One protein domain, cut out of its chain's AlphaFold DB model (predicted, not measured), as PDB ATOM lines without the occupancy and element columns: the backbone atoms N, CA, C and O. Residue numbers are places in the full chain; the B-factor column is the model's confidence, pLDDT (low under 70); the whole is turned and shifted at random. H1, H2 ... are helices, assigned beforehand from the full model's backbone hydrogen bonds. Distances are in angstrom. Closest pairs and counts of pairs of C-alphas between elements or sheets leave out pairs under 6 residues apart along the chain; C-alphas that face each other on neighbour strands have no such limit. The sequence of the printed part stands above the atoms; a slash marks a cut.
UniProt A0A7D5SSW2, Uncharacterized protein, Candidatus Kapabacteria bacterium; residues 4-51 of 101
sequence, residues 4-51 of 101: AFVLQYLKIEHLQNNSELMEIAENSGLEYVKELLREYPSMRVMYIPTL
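This is residues 4 to 51 of the 101 residues of an uncharacterized protein of Candidatus Kapabacteria bacterium (UniProt A0A7D5SSW2). Two ten-residue helices, H3 and H4, meet through a one-residue turn as an open V, and the short helices H1 and H2 sit one by each arm, H1 by H4 and H2 by H3. After H4 a loop of residues 40 to 51 folds back, with no named element in it. The printed part has 48 residues, with four named helices in the order H1, H2, H3, H4 and no named strand; the class is all helix. It is compact, with a radius of gyration of the C-alphas of 9.7 A, and rounded, spanning 24 by 21 by 17 A.

H3, residues 19 to 28, touches H4, residues 30 to 39, with the C-alphas of Ala 25 and Val 33 closest at 6.1 A. Their lines stand at a steep tilt of 64 degrees, opposite ways. H2, residues 12 to 15, touches H3, and the C-alphas of Leu 15 and Met 22 are closest at 5.6 A. H2 and H4 are close but not clearly touching, their closest C-alphas, those of Ile 12 and Leu 30, 6.7 A apart. H1, residues 4 to 7, only just touches H4, with 3 pairs of C-alphas within 8 A, the closest those of Leu 7 and Lys 34 at 6.2 A. H1 is apart from H2 and H3. In H3 and H4 every O i to N i+4 pair is within hydrogen-bond range; H1 and H2 are too short for such a pair.

H3 measures 13.9 A from C-alpha 19 at (-7.035, 4.303, -10.896) to C-alpha 28. H4 measures 14.4 A and ends at C-alpha 39, (-12.011, 4.654, -29.765). H2 measures 5.4 A, and H1 measures 5.2 A from C-alpha 4 at (-12.776, -5.739, -30.235).

The two C-alphas farthest apart, those of Phe 5 and Val 45, are 24.9 A apart. The printed part has no cut, and the links H1 to H2, H2 to H3 and H3 to H4 are tight. Mean pLDDT of the printed part is 83.0, and residues 41 to 49 are under 70.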
ATOM      1  N   ALA A   4     -11.436  -5.248 -30.539       90.56
ATOM      2  CA  ALA A   4     -12.776  -5.739 -30.235       90.56
ATOM      3  C   ALA A   4     -12.709  -7.166 -29.673       90.56
ATOM      4  O   ALA A   4     -13.313  -7.456 -28.642       90.56
ATOM      5  N   PHE A   5     -11.872  -8.018 -30.276       94.12
ATOM      6  CA  PHE A   5     -11.621  -9.356 -29.757       94.12
ATOM      7  C   PHE A   5     -10.994  -9.365 -28.360       94.12
ATOM      8  O   PHE A   5     -11.322 -10.241 -27.572       94.12
ATOM      9  N   VAL A   6     -10.078  -8.454 -28.035       92.75
ATOM     10  CA  VAL A   6      -9.462  -8.404 -26.697       92.75
ATOM     11  C   VAL A   6     -10.444  -7.870 -25.652       92.75
ATOM     12  O   VAL A   6     -10.559  -8.437 -24.567       92.75
ATOM     13  N   LEU A   7     -11.167  -6.798 -25.978       92.25
ATOM     14  CA  LEU A   7     -12.049  -6.085 -25.052       92.25
ATOM     15  C   LEU A   7     -13.252  -6.915 -24.593       92.25
ATOM     16  O   LEU A   7     -13.759  -6.667 -23.503       92.25
ATOM     17  N   GLN A   8     -13.669  -7.937 -25.351       94.56
ATOM     18  CA  GLN A   8     -14.713  -8.868 -24.895       94.56
ATOM     19  C   GLN A   8     -14.321  -9.625 -23.608       94.56
ATOM     20  O   GLN A   8     -15.195 -10.111 -22.899       94.56
ATOM     21  N   TYR A   9     -13.020  -9.712 -23.299       94.56
ATOM     22  CA  TYR A   9     -12.492 -10.349 -22.087       94.56
ATOM     23  C   TYR A   9     -12.149  -9.343 -20.980       94.56
ATOM     24  O   TYR A   9     -11.690  -9.747 -19.912       94.56
ATOM     25  N   LEU A  10     -12.323  -8.036 -21.213       92.50
ATOM     26  CA  LEU A  10     -12.073  -7.024 -20.191       92.50
ATOM     27  C   LEU A  10     -13.125  -7.131 -19.082       92.50
ATOM     28  O   LEU A  10     -14.318  -7.230 -19.364       92.50
ATOM     29  N   LYS A  11     -12.656  -7.092 -17.834       92.56
ATOM     30  CA  LYS A  11     -13.433  -7.144 -16.596       92.56
ATOM     31  C   LYS A  11     -12.867  -6.103 -15.630       92.56
ATOM     32  O   LYS A  11     -11.743  -5.636 -15.840       92.56
ATOM     33  N   ILE A  12     -13.625  -5.761 -14.592       90.19
ATOM     34  CA  ILE A  12     -13.246  -4.734 -13.610       90.19
ATOM     35  C   ILE A  12     -11.933  -5.097 -12.902       90.19
ATOM     36  O   ILE A  12     -11.090  -4.229 -12.694       90.19
ATOM     37  N   GLU A  13     -11.680  -6.377 -12.620       90.44
ATOM     38  CA  GLU A  13     -10.458  -6.813 -11.928       90.44
ATOM     39  C   GLU A  13      -9.191  -6.486 -12.731       90.44
ATOM     40  O   GLU A  13      -8.126  -6.242 -12.170       90.44
ATOM     41  N   HIS A  14      -9.301  -6.408 -14.060       89.50
ATOM     42  CA  HIS A  14      -8.183  -6.037 -14.925       89.50
ATOM     43  C   HIS A  14      -7.820  -4.547 -14.822       89.50
ATOM     44  O   HIS A  14      -6.748  -4.163 -15.290       89.50
ATOM     45  N   LEU A  15      -8.685  -3.713 -14.239       87.81
ATOM     46  CA  LEU A  15      -8.486  -2.272 -14.084       87.81
ATOM     47  C   LEU A  15      -7.832  -1.898 -12.748       87.81
ATOM     48  O   LEU A  15      -7.447  -0.751 -12.579       87.81
ATOM     49  N   GLN A  16      -7.642  -2.841 -11.817       84.56
ATOM     50  CA  GLN A  16      -7.188  -2.564 -10.439       84.56
ATOM     51  C   GLN A  16      -5.864  -1.793 -10.330       84.56
ATOM     52  O   GLN A  16      -5.635  -1.101  -9.347       84.56
ATOM     53  N   ASN A  17      -5.000  -1.888 -11.342       81.81
ATOM     54  CA  ASN A  17      -3.719  -1.176 -11.385       81.81
ATOM     55  C   ASN A  17      -3.783   0.144 -12.180       81.81
ATOM     56  O   ASN A  17      -2.738   0.691 -12.530       81.81
ATOM     57  N   ASN A  18      -4.978   0.619 -12.537       84.12
ATOM     58  CA  ASN A  18      -5.207   1.878 -13.238       84.12
ATOM     59  C   ASN A  18      -6.390   2.609 -12.585       84.12
ATOM     60  O   ASN A  18      -7.551   2.315 -12.870       84.12
ATOM     61  N   SER A  19      -6.066   3.532 -11.681       85.19
ATOM     62  CA  SER A  19      -7.035   4.303 -10.896       85.19
ATOM     63  C   SER A  19      -8.019   5.076 -11.767       85.19
ATOM     64  O   SER A  19      -9.203   5.101 -11.464       85.19
ATOM     65  N   GLU A  20      -7.555   5.641 -12.879       86.06
ATOM     66  CA  GLU A  20      -8.347   6.475 -13.779       86.06
ATOM     67  C   GLU A  20      -9.421   5.652 -14.500       86.06
ATOM     68  O   GLU A  20     -10.592   6.023 -14.538       86.06
ATOM     69  N   LEU A  21      -9.050   4.493 -15.052       86.88
ATOM     70  CA  LEU A  21     -10.009   3.580 -15.671       86.88
ATOM     71  C   LEU A  21     -10.941   2.949 -14.641       86.88
ATOM     72  O   LEU A  21     -12.086   2.661 -14.986       86.88
ATOM     73  N   MET A  22     -10.466   2.713 -13.416       90.00
ATOM     74  CA  MET A  22     -11.316   2.222 -12.334       90.00
ATOM     75  C   MET A  22     -12.378   3.261 -11.966       90.00
ATOM     76  O   MET A  22     -13.555   2.925 -11.948       90.00
ATOM     77  N   GLU A  23     -11.994   4.524 -11.784       90.00
ATOM     78  CA  GLU A  23     -12.922   5.620 -11.491       90.00
ATOM     79  C   GLU A  23     -13.972   5.787 -12.603       90.00
ATOM     80  O   GLU A  23     -15.166   5.936 -12.338       90.00
ATOM     81  N   ILE A  24     -13.557   5.699 -13.871       88.94
ATOM     82  CA  ILE A  24     -14.497   5.727 -15.001       88.94
ATOM     83  C   ILE A  24     -15.429   4.508 -14.963       88.94
ATOM     84  O   ILE A  24     -16.630   4.653 -15.198       88.94
ATOM     85  N   ALA A  25     -14.910   3.313 -14.662       91.19
ATOM     86  CA  ALA A  25     -15.721   2.101 -14.560       91.19
ATOM     87  C   ALA A  25     -16.747   2.182 -13.419       91.19
ATOM     88  O   ALA A  25     -17.873   1.721 -13.597       91.19
ATOM     89  N   GLU A  26     -16.382   2.772 -12.281       91.94
ATOM     90  CA  GLU A  26     -17.267   2.965 -11.128       91.94
ATOM     91  C   GLU A  26     -18.374   3.984 -11.421       91.94
ATOM     92  O   GLU A  26     -19.531   3.752 -11.076       91.94
ATOM     93  N   ASN A  27     -18.046   5.078 -12.117       93.06
ATOM     94  CA  ASN A  27     -19.001   6.146 -12.416       93.06
ATOM     95  C   ASN A  27     -19.898   5.857 -13.631       93.06
ATOM     96  O   ASN A  27     -21.063   6.247 -13.650       93.06
ATOM     97  N   SER A  28     -19.349   5.234 -14.677       93.50
ATOM     98  CA  SER A  28     -19.991   5.104 -16.002       93.50
ATOM     99  C   SER A  28     -20.161   3.655 -16.472       93.50
ATOM    100  O   SER A  28     -20.792   3.403 -17.498       93.50
ATOM    101  N   GLY A  29     -19.619   2.686 -15.734       93.31
ATOM    102  CA  GLY A  29     -19.696   1.266 -16.061       93.31
ATOM    103  C   GLY A  29     -18.575   0.763 -16.979       93.31
ATOM    104  O   GLY A  29     -17.926   1.498 -17.726       93.31
ATOM    105  N   LEU A  30     -18.362  -0.556 -16.945       92.25
ATOM    106  CA  LEU A  30     -17.303  -1.236 -17.700       92.25
ATOM    107  C   LEU A  30     -17.478  -1.144 -19.227       92.25
ATOM    108  O   LEU A  30     -16.483  -1.118 -19.952       92.25
ATOM    109  N   GLU A  31     -18.712  -1.117 -19.734       93.12
ATOM    110  CA  GLU A  31     -18.956  -1.002 -21.180       93.12
ATOM    111  C   GLU A  31     -18.487   0.348 -21.726       93.12
ATOM    112  O   GLU A  31     -17.816   0.381 -22.755       93.12
ATOM    113  N   TYR A  32     -18.697   1.431 -20.977       91.25
ATOM    114  CA  TYR A  32     -18.180   2.745 -21.346       91.25
ATOM    115  C   TYR A  32     -16.644   2.752 -21.409       91.25
ATOM    116  O   TYR A  32     -16.044   3.270 -22.349       91.25
ATOM    117  N   VAL A  33     -15.977   2.070 -20.470       89.25
ATOM    118  CA  VAL A  33     -14.518   1.878 -20.522       89.25
ATOM    119  C   VAL A  33     -14.092   1.099 -21.772       89.25
ATOM    120  O   VAL A  33     -13.091   1.442 -22.405       89.25
ATOM    121  N   LYS A  34     -14.835   0.060 -22.174       90.50
ATOM    122  CA  LYS A  34     -14.543  -0.689 -23.410       90.50
ATOM    123  C   LYS A  34     -14.712   0.179 -24.654       90.50
ATOM    124  O   LYS A  34     -13.908   0.040 -25.576       90.50
ATOM    125  N   GLU A  35     -15.719   1.044 -24.695       89.62
ATOM    126  CA  GLU A  35     -15.917   2.012 -25.779       89.62
ATOM    127  C   GLU A  35     -14.750   3.001 -25.842       89.62
ATOM    128  O   GLU A  35     -14.088   3.102 -26.877       89.62
ATOM    129  N   LEU A  36     -14.381   3.596 -24.705       87.75
ATOM    130  CA  LEU A  36     -13.253   4.521 -24.603       87.75
ATOM    131  C   LEU A  36     -11.941   3.882 -25.080       87.75
ATOM    132  O   LEU A  36     -11.218   4.460 -25.887       87.75
ATOM    133  N   LEU A  37     -11.643   2.654 -24.648       85.69
ATOM    134  CA  LEU A  37     -10.435   1.921 -25.056       85.69
ATOM    135  C   LEU A  37     -10.456   1.475 -26.526       85.69
ATOM    136  O   LEU A  37      -9.400   1.213 -27.119       85.69
ATOM    137  N   ARG A  38     -11.648   1.339 -27.117       86.62
ATOM    138  CA  ARG A  38     -11.826   1.017 -28.536       86.62
ATOM    139  C   ARG A  38     -11.542   2.241 -29.402       86.62
ATOM    140  O   ARG A  38     -10.812   2.103 -30.387       86.62
ATOM    141  N   GLU A  39     -12.096   3.389 -29.025       83.62
ATOM    142  CA  GLU A  39     -12.011   4.654 -29.765       83.62
ATOM    143  C   GLU A  39     -10.672   5.368 -29.561       83.62
ATOM    144  O   GLU A  39     -10.088   5.877 -30.519       83.62
ATOM    145  N   TYR A  40     -10.125   5.318 -28.345       79.69
ATOM    146  CA  TYR A  40      -8.903   6.017 -27.956       79.69
ATOM    147  C   TYR A  40      -7.800   5.032 -27.533       79.69
ATOM    148  O   TYR A  40      -7.497   4.862 -26.352       79.69
ATOM    149  N   PRO A  41      -7.127   4.381 -28.499       64.00
ATOM    150  CA  PRO A  41      -6.197   3.280 -28.235       64.00
ATOM    151  C   PRO A  41      -4.895   3.656 -27.521       64.00
ATOM    152  O   PRO A  41      -4.133   2.771 -27.127       64.00
ATOM    153  N   SER A  42      -4.626   4.951 -27.381       61.03
ATOM    154  CA  SER A  42      -3.588   5.484 -26.507       61.03
ATOM    155  C   SER A  42      -3.897   6.947 -26.198       61.03
ATOM    156  O   SER A  42      -3.700   7.809 -27.054       61.03
ATOM    157  N   MET A  43      -4.334   7.243 -24.977       59.06
ATOM    158  CA  MET A  43      -4.357   8.613 -24.462       59.06
ATOM    159  C   MET A  43      -3.174   8.784 -23.517       59.06
ATOM    160  O   MET A  43      -3.217   8.337 -22.373       59.06
ATOM    161  N   ARG A  44      -2.104   9.444 -23.987       52.16
ATOM    162  CA  ARG A  44      -0.957   9.804 -23.126       52.16
ATOM    163  C   ARG A  44      -1.386  10.626 -21.904       52.16
ATOM    164  O   ARG A  44      -0.703  10.580 -20.893       52.16
ATOM    165  N   VAL A  45      -2.504  11.343 -22.017       49.28
ATOM    166  CA  VAL A  45      -3.031  12.253 -20.993       49.28
ATOM    167  C   VAL A  45      -3.666  11.511 -19.803       49.28
ATOM    168  O   VAL A  45      -3.655  12.054 -18.711       49.28
ATOM    169  N   MET A  46      -4.145  10.268 -19.972       53.94
ATOM    170  CA  MET A  46      -4.819   9.484 -18.910       53.94
ATOM    171  C   MET A  46      -4.008   8.268 -18.408       53.94
ATOM    172  O   MET A  46      -4.553   7.396 -17.746       53.94
ATOM    173  N   TYR A  47      -2.722   8.153 -18.767       56.66
ATOM    174  CA  TYR A  47      -1.855   7.008 -18.415       56.66
ATOM    175  C   TYR A  47      -2.504   5.622 -18.637       56.66
ATOM    176  O   TYR A  47      -2.265   4.667 -17.901       56.66
ATOM    177  N   ILE A  48      -3.322   5.483 -19.681       58.78
ATOM    178  CA  ILE A  48      -3.993   4.220 -19.990       58.78
ATOM    179  C   ILE A  48      -2.968   3.260 -20.617       58.78
ATOM    180  O   ILE A  48      -2.483   3.528 -21.726       58.78
ATOM    181  N   PRO A  49      -2.595   2.142 -19.961       62.66
ATOM    182  CA  PRO A  49      -1.671   1.187 -20.549       62.66
ATOM    183  C   PRO A  49      -2.305   0.560 -21.793       62.66
ATOM    184  O   PRO A  49      -3.492   0.229 -21.807       62.66
ATOM    185  N   THR A  50      -1.507   0.357 -22.846       72.00
ATOM    186  CA  THR A  50      -1.975  -0.391 -24.019       72.00
ATOM    187  C   THR A  50      -2.489  -1.762 -23.570       72.00
ATOM    188  O   THR A  50      -1.885  -2.384 -22.699       72.00
ATOM    189  N   LEU A  51      -3.600  -2.248 -24.138       81.19
ATOM    190  CA  LEU A  51      -4.247  -3.499 -23.693       81.19
ATOM    191  C   LEU A  51      -3.263  -4.682 -23.607       81.19
ATOM    192  O   LEU A  51      -3.321  -5.482 -22.682       81.19
TER     193      LEU A  51